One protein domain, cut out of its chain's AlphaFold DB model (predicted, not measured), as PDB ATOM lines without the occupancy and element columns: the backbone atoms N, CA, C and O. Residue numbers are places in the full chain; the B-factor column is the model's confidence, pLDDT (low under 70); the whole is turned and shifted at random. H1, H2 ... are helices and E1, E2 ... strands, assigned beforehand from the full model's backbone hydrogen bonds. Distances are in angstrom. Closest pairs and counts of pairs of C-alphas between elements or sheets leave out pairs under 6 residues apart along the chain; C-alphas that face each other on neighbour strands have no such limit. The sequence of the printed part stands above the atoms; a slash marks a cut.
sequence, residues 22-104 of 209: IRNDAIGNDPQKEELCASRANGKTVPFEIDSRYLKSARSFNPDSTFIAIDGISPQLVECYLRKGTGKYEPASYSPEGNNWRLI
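AT A GLANCE: This is residues 22 to 104 of the 209 residues of an uncharacterized protein of Achromobacter sp (UniProt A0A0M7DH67). Look for a strongly twisted sheet of three strands, E2, E3 and E4, with H1 over one face; a small two-stranded sheet, E1 and E5, stands at one end, and H2 only grazes the larger sheet. The larger sheet's order is E2 E3 E4, and both sheets are antiparallel. The printed part has 83 residues in a mixed class, with named elements in the order H1 E1 H2 E2 E3 E4 E5. It is compact, with a radius of gyration of the C-alphas of 11.6 A and spans of 32 by 26 by 20 A.

IN THESE COORDINATES: Find C-alpha 31 at (165.104, 193.954, 156.896); from there H1 runs 14.3 A through residues 31 to 40. E1 is residues 48 to 51, H2 residues 52 to 61 over 14.8 A, and E2 residues 66 to 70. E3, residues 76 to 82, spans 19.3 A, and E4, residues 89 to 96, 21.1 A. E5, residues 101 to 103, ends at C-alpha 103, (152.115, 205.482, 147.078).

HOW THE PARTS SIT: E2, E3 and E4 form a meander, each strand the antiparallel neighbour of the one before, in two hairpins. Look at N 68 and O 78, 3.1 A, for E2 and E3, and N 77 and O 95, 2.9 A, for E3 and E4. H1 is on this sheet at a height of 7.8 A; its closest C-alpha to E2 is that of Glu 34, 6.0 A from Thr 66. H2 grazes the sheet with residues 55 to 59. E1 and E5 pair through N 49 and O 102, 2.8 A; residues 22 to 23 pair with residues 49 to 50 of E1, antiparallel. Every O i to N i+4 pair is within hydrogen-bond range in H1, and 5 of 6 in H2.

THE WHOLE: The C-alphas of Gly 85 and Ile 104 are the two farthest apart, 33.7 A. The printed part has no cut, no link is long, and no printed residue is under 70 in pLDDT.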
ATOM      1  N   ILE A  22     148.512 195.405 149.188       95.62
ATOM      2  CA  ILE A  22     149.127 195.146 150.492       95.62
ATOM      3  C   ILE A  22     150.123 196.262 150.792       95.62
ATOM      4  O   ILE A  22     150.936 196.613 149.935       95.62
ATOM      5  N   ARG A  23     150.084 196.811 152.008       96.44
ATOM      6  CA  ARG A  23     151.063 197.799 152.477       96.44
ATOM      7  C   ARG A  23     152.463 197.199 152.588       96.44
ATOM      8  O   ARG A  23     152.619 196.030 152.927       96.44
ATOM      9  N   ASN A  24     153.485 198.017 152.363       95.56
ATOM     10  CA  ASN A  24     154.884 197.588 152.367       95.56
ATOM     11  C   ASN A  24     155.360 196.946 153.683       95.56
ATOM     12  O   ASN A  24     156.232 196.090 153.656       95.56
ATOM     13  N   ASP A  25     154.775 197.302 154.825       95.12
ATOM     14  CA  ASP A  25     155.072 196.683 156.125       95.12
ATOM     15  C   ASP A  25     154.552 195.236 156.248       95.12
ATOM     16  O   ASP A  25     155.060 194.460 157.056       95.12
ATOM     17  N   ALA A  26     153.588 194.839 155.415       96.00
ATOM     18  CA  ALA A  26     152.974 193.513 155.421       96.00
ATOM     19  C   ALA A  26     153.501 192.575 154.318       96.00
ATOM     20  O   ALA A  26     153.104 191.410 154.262       96.00
ATOM     21  N   ILE A  27     154.409 193.033 153.444       94.94
ATOM     22  CA  ILE A  27     154.929 192.199 152.342       94.94
ATOM     23  C   ILE A  27     156.051 191.252 152.776       94.94
ATOM     24  O   ILE A  27     156.470 190.411 151.984       94.94
ATOM     25  N   GLY A  28     156.558 191.376 154.006       95.25
ATOM     26  CA  GLY A  28     157.590 190.491 154.553       95.25
ATOM     27  C   GLY A  28     158.923 190.588 153.810       95.25
ATOM     28  O   GLY A  28     159.449 189.574 153.359       95.25
ATOM     29  N   ASN A  29     159.436 191.804 153.612       96.94
ATOM     30  CA  ASN A  29     160.827 191.989 153.197       96.94
ATOM     31  C   ASN A  29     161.781 191.489 154.294       96.94
ATOM     32  O   ASN A  29     161.476 191.564 155.484       96.94
ATOM     33  N   ASP A  30     162.962 191.024 153.889       96.62
ATOM     34  CA  ASP A  30     164.077 190.847 154.818       96.62
ATOM     35  C   ASP A  30     164.630 192.239 155.195       96.62
ATOM     36  O   ASP A  30     165.010 192.990 154.289       96.62
ATOM     37  N   PRO A  31     164.702 192.606 156.490       96.44
ATOM     38  CA  PRO A  31     165.104 193.954 156.896       96.44
ATOM     39  C   PRO A  31     166.511 194.360 156.439       96.44
ATOM     40  O   PRO A  31     166.720 195.512 156.066       96.44
ATOM     41  N   GLN A  32     167.473 193.428 156.420       97.00
ATOM     42  CA  GLN A  32     168.849 193.723 156.000       97.00
ATOM     43  C   GLN A  32     168.912 193.975 154.491       97.00
ATOM     44  O   GLN A  32     169.639 194.852 154.018       97.00
ATOM     45  N   LYS A  33     168.129 193.218 153.718       97.25
ATOM     46  CA  LYS A  33     168.016 193.409 152.268       97.25
ATOM     47  C   LYS A  33     167.262 194.681 151.912       97.25
ATOM     48  O   LYS A  33     167.639 195.340 150.946       97.25
ATOM     49  N   GLU A  34     166.244 195.045 152.686       97.00
ATOM     50  CA  GLU A  34     165.518 196.305 152.524       97.00
ATOM     51  C   GLU A  34     166.419 197.508 152.777       97.00
ATOM     52  O   GLU A  34     166.490 198.402 151.934       97.00
ATOM     53  N   GLU A  35     167.180 197.493 153.872       96.44
ATOM     54  CA  GLU A  35     168.150 198.541 154.186       96.44
ATOM     55  C   GLU A  35     169.220 198.661 153.091       96.44
ATOM     56  O   GLU A  35     169.498 199.755 152.588       96.44
ATOM     57  N   LEU A  36     169.770 197.528 152.640       96.75
ATOM     58  CA  LEU A  36     170.749 197.518 151.558       96.75
ATOM     59  C   LEU A  36     170.152 198.031 150.240       96.75
ATOM     60  O   LEU A  36     170.797 198.813 149.542       96.75
ATOM     61  N   CYS A  37     168.925 197.626 149.907       97.00
ATOM     62  CA  CYS A  37     168.201 198.099 148.731       97.00
ATOM     63  C   CYS A  37     168.001 199.619 148.788       97.00
ATOM     64  O   CYS A  37     168.373 200.323 147.847       97.00
ATOM     65  N   ALA A  38     167.518 200.136 149.920       96.38
ATOM     66  CA  ALA A  38     167.307 201.561 150.149       96.38
ATOM     67  C   ALA A  38     168.605 202.365 150.011       96.38
ATOM     68  O   ALA A  38     168.621 203.386 149.326       96.38
ATOM     69  N   SER A  39     169.713 201.865 150.572       95.88
ATOM     70  CA  SER A  39     171.024 202.519 150.469       95.88
ATOM     71  C   SER A  39     171.543 202.637 149.029       95.88
ATOM     72  O   SER A  39     172.338 203.524 148.729       95.88
ATOM     73  N   ARG A  40     171.094 201.753 148.125       95.62
ATOM     74  CA  ARG A  40     171.545 201.681 146.725       95.62
ATOM     75  C   ARG A  40     170.575 202.320 145.732       95.62
ATOM     76  O   ARG A  40     170.987 202.648 144.624       95.62
ATOM     77  N   ALA A  41     169.307 202.490 146.103       91.81
ATOM     78  CA  ALA A  41     168.245 202.980 145.225       91.81
ATOM     79  C   ALA A  41     168.256 204.502 144.983       91.81
ATOM     80  O   ALA A  41     167.432 204.988 144.215       91.81
ATOM     81  N   ASN A  42     169.177 205.250 145.609       85.19
ATOM     82  CA  ASN A  42     169.349 206.700 145.444       85.19
ATOM     83  C   ASN A  42     168.022 207.486 145.471       85.19
ATOM     84  O   ASN A  42     167.656 208.167 144.513       85.19
ATOM     85  N   GLY A  43     167.303 207.419 146.593       88.06
ATOM     86  CA  GLY A  43     166.067 208.170 146.788       88.06
ATOM     87  C   GLY A  43     165.565 208.113 148.225       88.06
ATOM     88  O   GLY A  43     166.014 207.293 149.026       88.06
ATOM     89  N   LYS A  44     164.619 208.995 148.562       91.44
ATOM     90  CA  LYS A  44     163.938 208.948 149.859       91.44
ATOM     91  C   LYS A  44     162.894 207.837 149.824       91.44
ATOM     92  O   LYS A  44     161.948 207.925 149.041       91.44
ATOM     93  N   THR A  45     163.049 206.832 150.679       94.56
ATOM     94  CA  THR A  45     162.067 205.755 150.799       94.56
ATOM     95  C   THR A  45     160.757 206.259 151.398       94.56
ATOM     96  O   THR A  45     160.743 207.122 152.281       94.56
ATOM     97  N   VAL A  46     159.641 205.739 150.890       93.50
ATOM     98  CA  VAL A  46     158.291 206.117 151.319       93.50
ATOM     99  C   VAL A  46     157.364 204.904 151.415       93.50
ATOM    100  O   VAL A  46     157.568 203.922 150.699       93.50
ATOM    101  N   PRO A  47     156.328 204.961 152.272       94.88
ATOM    102  CA  PRO A  47     155.314 203.916 152.341       94.88
ATOM    103  C   PRO A  47     154.539 203.760 151.028       94.88
ATOM    104  O   PRO A  47     154.192 204.742 150.363       94.88
ATOM    105  N   PHE A  48     154.219 202.517 150.683       96.44
ATOM    106  CA  PHE A  48     153.518 202.169 149.449       96.44
ATOM    107  C   PHE A  48     152.605 200.958 149.647       96.44
ATOM    108  O   PHE A  48     152.697 200.237 150.641       96.44
ATOM    109  N   GLU A  49     151.727 200.741 148.675       97.25
ATOM    110  CA  GLU A  49     150.949 199.519 148.520       97.25
ATOM    111  C   GLU A  49     151.340 198.814 147.220       97.25
ATOM    112  O   GLU A  49     151.635 199.473 146.221       97.25
ATOM    113  N   ILE A  50     151.301 197.483 147.207       97.50
ATOM    114  CA  ILE A  50     151.623 196.643 146.046       97.50
ATOM    115  C   ILE A  50     150.566 195.550 145.861       97.50
ATOM    116  O   ILE A  50     150.073 194.978 146.833       97.50
ATOM    117  N   ASP A  51     150.202 195.260 144.613       96.81
ATOM    118  CA  ASP A  51     149.281 194.179 144.253       96.81
ATOM    119  C   ASP A  51     149.905 192.839 144.669       96.81
ATOM    120  O   ASP A  51     151.018 192.473 144.273       96.81
ATOM    121  N   SER A  52     149.167 192.082 145.478       96.25
ATOM    122  CA  SER A  52     149.616 190.798 146.017       96.25
ATOM    123  C   SER A  52     149.977 189.748 144.953       96.25
ATOM    124  O   SER A  52     150.841 188.904 145.200       96.25
ATOM    125  N   ARG A  53     149.365 189.772 143.760       95.06
ATOM    126  CA  ARG A  53     149.740 188.892 142.637       95.06
ATOM    127  C   ARG A  53     151.044 189.338 142.004       95.06
ATOM    128  O   ARG A  53     151.842 188.476 141.646       95.06
ATOM    129  N   TYR A  54     151.263 190.645 141.871       94.88
ATOM    130  CA  TYR A  54     152.523 191.166 141.347       94.88
ATOM    131  C   TYR A  54     153.691 190.773 142.265       94.88
ATOM    132  O   TYR A  54     154.664 190.191 141.787       94.88
ATOM    133  N   LEU A  55     153.530 190.944 143.583       95.50
ATOM    134  CA  LEU A  55     154.493 190.488 144.592       95.50
ATOM    135  C   LEU A  55     154.799 188.983 144.475       95.50
ATOM    136  O   LEU A  55     155.963 188.583 144.412       95.50
ATOM    137  N   LYS A  56     153.756 188.137 144.428       95.25
ATOM    138  CA  LYS A  56     153.900 186.672 144.307       95.25
ATOM    139  C   LYS A  56     154.596 186.272 143.010       95.25
ATOM    140  O   LYS A  56     155.479 185.421 143.030       95.25
ATOM    141  N   SER A  57     154.201 186.889 141.899       94.44
ATOM    142  CA  SER A  57     154.799 186.649 140.587       94.44
ATOM    143  C   SER A  57     156.289 186.975 140.604       94.44
ATOM    144  O   SER A  57     157.101 186.102 140.314       94.44
ATOM    145  N   ALA A  58     156.676 188.174 141.046       94.69
ATOM    146  CA  ALA A  58     158.080 188.572 141.092       94.69
ATOM    147  C   ALA A  58     158.923 187.649 141.995       94.69
ATOM    148  O   ALA A  58     159.988 187.184 141.586       94.69
ATOM    149  N   ARG A  59     158.407 187.281 143.178       96.44
ATOM    150  CA  ARG A  59     159.079 186.332 144.083       96.44
ATOM    151  C   ARG A  59     159.125 184.891 143.573       96.44
ATOM    152  O   ARG A  59     159.998 184.139 143.987       96.44
ATOM    153  N   SER A  60     158.253 184.491 142.645       96.38
ATOM    154  CA  SER A  60     158.373 183.178 141.991       96.38
ATOM    155  C   SER A  60     159.622 183.069 141.105       96.38
ATOM    156  O   SER A  60     160.176 181.981 140.968       96.38
ATOM    157  N   PHE A  61     160.096 184.192 140.555       91.62
ATOM    158  CA  PHE A  61     161.314 184.248 139.741       91.62
ATOM    159  C   PHE A  61     162.550 184.585 140.579       91.62
ATOM    160  O   PHE A  61     163.613 184.007 140.359       91.62
ATOM    161  N   ASN A  62     162.397 185.489 141.552       93.69
ATOM    162  CA  ASN A  62     163.448 185.926 142.469       93.69
ATOM    163  C   ASN A  62     162.947 185.809 143.923       93.69
ATOM    164  O   ASN A  62     162.429 186.787 144.464       93.69
ATOM    165  N   PRO A  63     163.072 184.635 144.573       92.50
ATOM    166  CA  PRO A  63     162.517 184.397 145.913       92.50
ATOM    167  C   PRO A  63     163.027 185.344 147.001       92.50
ATOM    168  O   PRO A  63     162.381 185.505 148.031       92.50
ATOM    169  N   ASP A  64     164.179 185.970 146.774       90.88
ATOM    170  CA  ASP A  64     164.814 186.913 147.679       90.88
ATOM    171  C   ASP A  64     164.525 188.389 147.359       90.88
ATOM    172  O   ASP A  64     165.203 189.274 147.898       90.88
ATOM    173  N   SER A  65     163.556 188.668 146.481       96.81
ATOM    174  CA  SER A  65     163.257 190.035 146.073       96.81
ATOM    175  C   SER A  65     162.664 190.879 147.201       96.81
ATOM    176  O   SER A  65     161.736 190.479 147.919       96.81
ATOM    177  N   THR A  66     163.222 192.080 147.329       97.81
ATOM    178  CA  THR A  66     162.770 193.140 148.232       97.81
ATOM    179  C   THR A  66     162.192 194.275 147.408       97.81
ATOM    180  O   THR A  66     162.746 194.640 146.370       97.81
ATOM    181  N   PHE A  67     161.094 194.842 147.897       98.12
ATOM    182  CA  PHE A  67     160.435 195.983 147.280       98.12
ATOM    183  C   PHE A  67     160.494 197.186 148.208       98.12
ATOM    184  O   PHE A  67     160.092 197.094 149.367       98.12
ATOM    185  N   ILE A  68     160.939 198.319 147.674       98.31
ATOM    186  CA  ILE A  68     160.824 199.637 148.306       98.31
ATOM    187  C   ILE A  68     160.204 200.609 147.306       98.31
ATOM    188  O   ILE A  68     160.316 200.404 146.100       98.31
ATOM    189  N   ALA A  69     159.602 201.694 147.779       97.69
ATOM    190  CA  ALA A  69     159.253 202.819 146.919       97.69
ATOM    191  C   ALA A  69     160.152 204.008 147.241       97.69
ATOM    192  O   ALA A  69     160.384 204.312 148.412       97.69
ATOM    193  N   ILE A  70     160.633 204.685 146.204       95.75
ATOM    194  CA  ILE A  70     161.327 205.965 146.314       95.75
ATOM    195  C   ILE A  70     160.421 207.087 145.816       95.75
ATOM    196  O   ILE A  70     159.746 206.966 144.789       95.75
ATOM    197  N   ASP A  71     160.396 208.179 146.571       89.50
ATOM    198  CA  ASP A  71     159.610 209.358 146.232       89.50
ATOM    199  C   ASP A  71     160.334 210.262 145.225       89.50
ATOM    200  O   ASP A  71     161.558 210.240 145.102       89.50
ATOM    201  N   GLY A  72     159.576 211.093 144.515       86.25
ATOM    202  CA  GLY A  72     160.094 212.015 143.510       86.25
ATOM    203  C   GLY A  72     158.990 212.565 142.610       86.25
ATOM    204  O   GLY A  72     157.809 212.280 142.806       86.25
ATOM    205  N   ILE A  73     159.377 213.363 141.605       83.06
ATOM    206  CA  ILE A  73     158.441 213.872 140.579       83.06
ATOM    207  C   ILE A  73     157.727 212.702 139.886       83.06
ATOM    208  O   ILE A  73     156.537 212.784 139.593       83.06
ATOM    209  N   SER A  74     158.451 211.600 139.684       87.44
ATOM    210  CA  SER A  74     157.925 210.319 139.220       87.44
ATOM    211  C   SER A  74     158.298 209.234 140.235       87.44
ATOM    212  O   SER A  74     159.411 208.704 140.154       87.44
ATOM    213  N   PRO A  75     157.426 208.932 141.218       92.19
ATOM    214  CA  PRO A  75     157.682 207.891 142.209       92.19
ATOM    215  C   PRO A  75     157.984 206.548 141.545       92.19
ATOM    216  O   PRO A  75     157.338 206.195 140.555       92.19
ATOM    217  N   GLN A  76     158.946 205.805 142.090       96.88
ATOM    218  CA  GLN A  76     159.357 204.505 141.554       96.88
ATOM    219  C   GLN A  76     159.237 203.413 142.613       96.88
ATOM    220  O   GLN A  76     159.698 203.594 143.740       96.88
ATOM    221  N   LEU A  77     158.702 202.259 142.228       98.00
ATOM    222  CA  LEU A  77     158.894 201.009 142.945       98.00
ATOM    223  C   LEU A  77     160.206 200.409 142.476       98.00
ATOM    224  O   LEU A  77     160.417 200.219 141.275       98.00
ATOM    225  N   VAL A  78     161.065 200.116 143.436       98.19
ATOM    226  CA  VAL A  78     162.372 199.516 143.231       98.19
ATOM    227  C   VAL A  78     162.296 198.070 143.678       98.19
ATOM    228  O   VAL A  78     162.003 197.782 144.839       98.19
ATOM    229  N   GLU A  79     162.572 197.166 142.749       97.75
ATOM    230  CA  GLU A  79     162.766 195.752 143.039       97.75
ATOM    231  C   GLU A  79     164.270 195.481 143.137       97.75
ATOM    232  O   GLU A  79     165.019 195.695 142.177       97.75
ATOM    233  N   CYS A  80     164.712 194.996 144.292       97.75
ATOM    234  CA  CYS A  80     166.079 194.547 144.518       97.75
ATOM    235  C   CYS A  80     166.124 193.027 144.631       97.75
ATOM    236  O   CYS A  80     165.301 192.432 145.321       97.75
ATOM    237  N   TYR A  81     167.109 192.403 143.993       96.88
ATOM    238  CA  TYR A  81     167.400 190.974 144.129       96.88
ATOM    239  C   TYR A  81     168.871 190.695 143.809       96.88
ATOM    240  O   TYR A  81     169.599 191.572 143.330       96.88
ATOM    241  N   LEU A  82     169.332 189.470 144.072       95.69
ATOM    242  CA  LEU A  82     170.684 189.044 143.721       95.69
ATOM    243  C   LEU A  82     170.877 188.998 142.193       95.69
ATOM    244  O   LEU A  82     170.351 188.130 141.493       95.69
ATOM    245  N   ARG A  83     171.668 189.923 141.646       91.31
ATOM    246  CA  ARG A  83     171.935 190.012 140.206       91.31
ATOM    247  C   ARG A  83     172.921 188.928 139.774       91.31
ATOM    248  O   ARG A  83     174.085 188.950 140.162       91.31
ATOM    249  N   LYS A  84     172.489 188.027 138.884       86.94
ATOM    250  CA  LYS A  84     173.318 186.910 138.378       86.94
ATOM    251  C   LYS A  84     174.659 187.352 137.778       86.94
ATOM    252  O   LYS A  84     175.645 186.645 137.924       86.94
ATOM    253  N   GLY A  85     174.697 188.510 137.115       87.25
ATOM    254  CA  GLY A  85     175.909 189.015 136.460       87.25
ATOM    255  C   GLY A  85     176.940 189.645 137.403       87.25
ATOM    256  O   GLY A  85     178.117 189.665 137.068       87.25
ATOM    257  N   THR A  86     176.521 190.158 138.564       87.94
ATOM    258  CA  THR A  86     177.411 190.866 139.508       87.94
ATOM    259  C   THR A  86     177.602 190.115 140.822       87.94
ATOM    260  O   THR A  86     178.526 190.428 141.570       87.94
ATOM    261  N   GLY A  87     176.727 189.152 141.134       89.81
ATOM    262  CA  GLY A  87     176.669 188.492 142.439       89.81
ATOM    263  C   GLY A  87     176.264 189.437 143.575       89.81
ATOM    264  O   GLY A  87     176.436 189.097 144.742       89.81
ATOM    265  N   LYS A  88     175.758 190.637 143.260       94.12
ATOM    266  CA  LYS A  88     175.399 191.664 144.243       94.12
ATOM    267  C   LYS A  88     173.890 191.758 144.402       94.12
ATOM    268  O   LYS A  88     173.141 191.646 143.436       94.12
ATOM    269  N   TYR A  89     173.458 192.002 145.635       96.25
ATOM    270  CA  TYR A  89     172.074 192.333 145.947       96.25
ATOM    271  C   TYR A  89     171.833 193.829 145.727       96.25
ATOM    272  O   TYR A  89     172.321 194.653 146.498       96.25
ATOM    273  N   GLU A  90     171.168 194.211 144.647       96.00
ATOM    274  CA  GLU A  90     171.084 195.614 144.221       96.00
ATOM    275  C   GLU A  90     169.784 195.904 143.460       96.00
ATOM    276  O   GLU A  90     169.104 194.958 143.050       96.00
ATOM    277  N   PRO A  91     169.425 197.190 143.271       96.44
ATOM    278  CA  PRO A  91     168.297 197.571 142.435       96.44
ATOM    279  C   PRO A  91     168.401 196.949 141.049       96.44
ATOM    280  O   PRO A  91     169.409 197.091 140.353       96.44
ATOM    281  N   ALA A  92     167.345 196.253 140.653       94.94
ATOM    282  CA  ALA A  92     167.318 195.487 139.424       94.94
ATOM    283  C   ALA A  92     166.241 195.968 138.452       94.94
ATOM    284  O   ALA A  92     166.437 195.856 137.238       94.94
ATOM    285  N   SER A  93     165.139 196.513 138.969       94.75
ATOM    286  CA  SER A  93     164.096 197.157 138.177       94.75
ATOM    287  C   SER A  93     163.541 198.387 138.903       94.75
ATOM    288  O   SER A  93     163.540 198.458 140.133       94.75
ATOM    289  N   TYR A  94     163.100 199.364 138.109       96.38
ATOM    290  CA  TYR A  94     162.381 200.553 138.554       96.38
ATOM    291  C   TYR A  94     161.087 200.619 137.755       96.38
ATOM    292  O   TYR A  94     161.114 200.471 136.530       96.38
ATOM    293  N   SER A  95     159.962 200.816 138.433       95.88
ATOM    294  CA  SER A  95     158.669 200.952 137.765       95.88
ATOM    295  C   SER A  95     157.903 202.160 138.299       95.88
ATOM    296  O   SER A  95     157.815 202.317 139.518       95.88
ATOM    297  N   PRO A  96     157.336 203.012 137.426       95.44
ATOM    298  CA  PRO A  96     156.508 204.128 137.859       95.44
ATOM    299  C   PRO A  96     155.193 203.629 138.466       95.44
ATOM    300  O   PRO A  96     154.779 202.491 138.225       95.44
ATOM    301  N   GLU A  97     154.541 204.491 139.245       93.50
ATOM    302  CA  GLU A  97     153.248 204.215 139.882       93.50
ATOM    303  C   GLU A  97     152.194 203.751 138.862       93.50
ATOM    304  O   GLU A  97     152.111 204.271 137.746       93.50
ATOM    305  N   GLY A  98     151.378 202.765 139.237       91.12
ATOM    306  CA  GLY A  98     150.402 202.172 138.330       91.12
ATOM    307  C   GLY A  98     149.403 201.256 139.028       91.12
ATOM    308  O   GLY A  98     149.152 201.359 140.222       91.12
ATOM    309  N   ASN A  99     148.809 200.329 138.277       90.38
ATOM    310  CA  ASN A  99     147.787 199.436 138.837       90.38
ATOM    311  C   ASN A  99     148.364 198.388 139.801       90.38
ATOM    312  O   ASN A  99     147.643 197.899 140.662       90.38
ATOM    313  N   ASN A 100     149.647 198.046 139.653       94.00
ATOM    314  CA  ASN A 100     150.293 196.996 140.442       94.00
ATOM    315  C   ASN A 100     150.951 197.522 141.720       94.00
ATOM    316  O   ASN A 100     151.357 196.722 142.554       94.00
ATOM    317  N   TRP A 101     151.109 198.838 141.867       96.31
ATOM    318  CA  TRP A 101     151.649 199.456 143.073       96.31
ATOM    319  C   TRP A 101     151.357 200.959 143.081       96.31
ATOM    320  O   TRP A 101     151.262 201.584 142.022       96.31
ATOM    321  N   ARG A 102     151.249 201.548 144.272       94.38
ATOM    322  CA  ARG A 102     151.015 202.987 144.441       94.38
ATOM    323  C   ARG A 102     151.547 203.524 145.753       94.38
ATOM    324  O   ARG A 102     151.694 202.774 146.716       94.38
ATOM    325  N   LEU A 103     151.784 204.830 145.814       92.88
ATOM    326  CA  LEU A 103     152.115 205.482 147.078       92.88
ATOM    327  C   LEU A 103     150.905 205.496 148.010       92.88
ATOM    328  O   LEU A 103     149.765 205.673 147.573       92.88
ATOM    329  N   ILE A 104     151.165 205.395 149.313       90.69
ATOM    330  CA  ILE A 104     150.139 205.691 150.310       90.69
ATOM    331  C   ILE A 104     149.949 207.208 150.335       90.69
ATOM    332  O   ILE A 104     150.855 207.962 150.692       90.69
TER     333      ILE A 104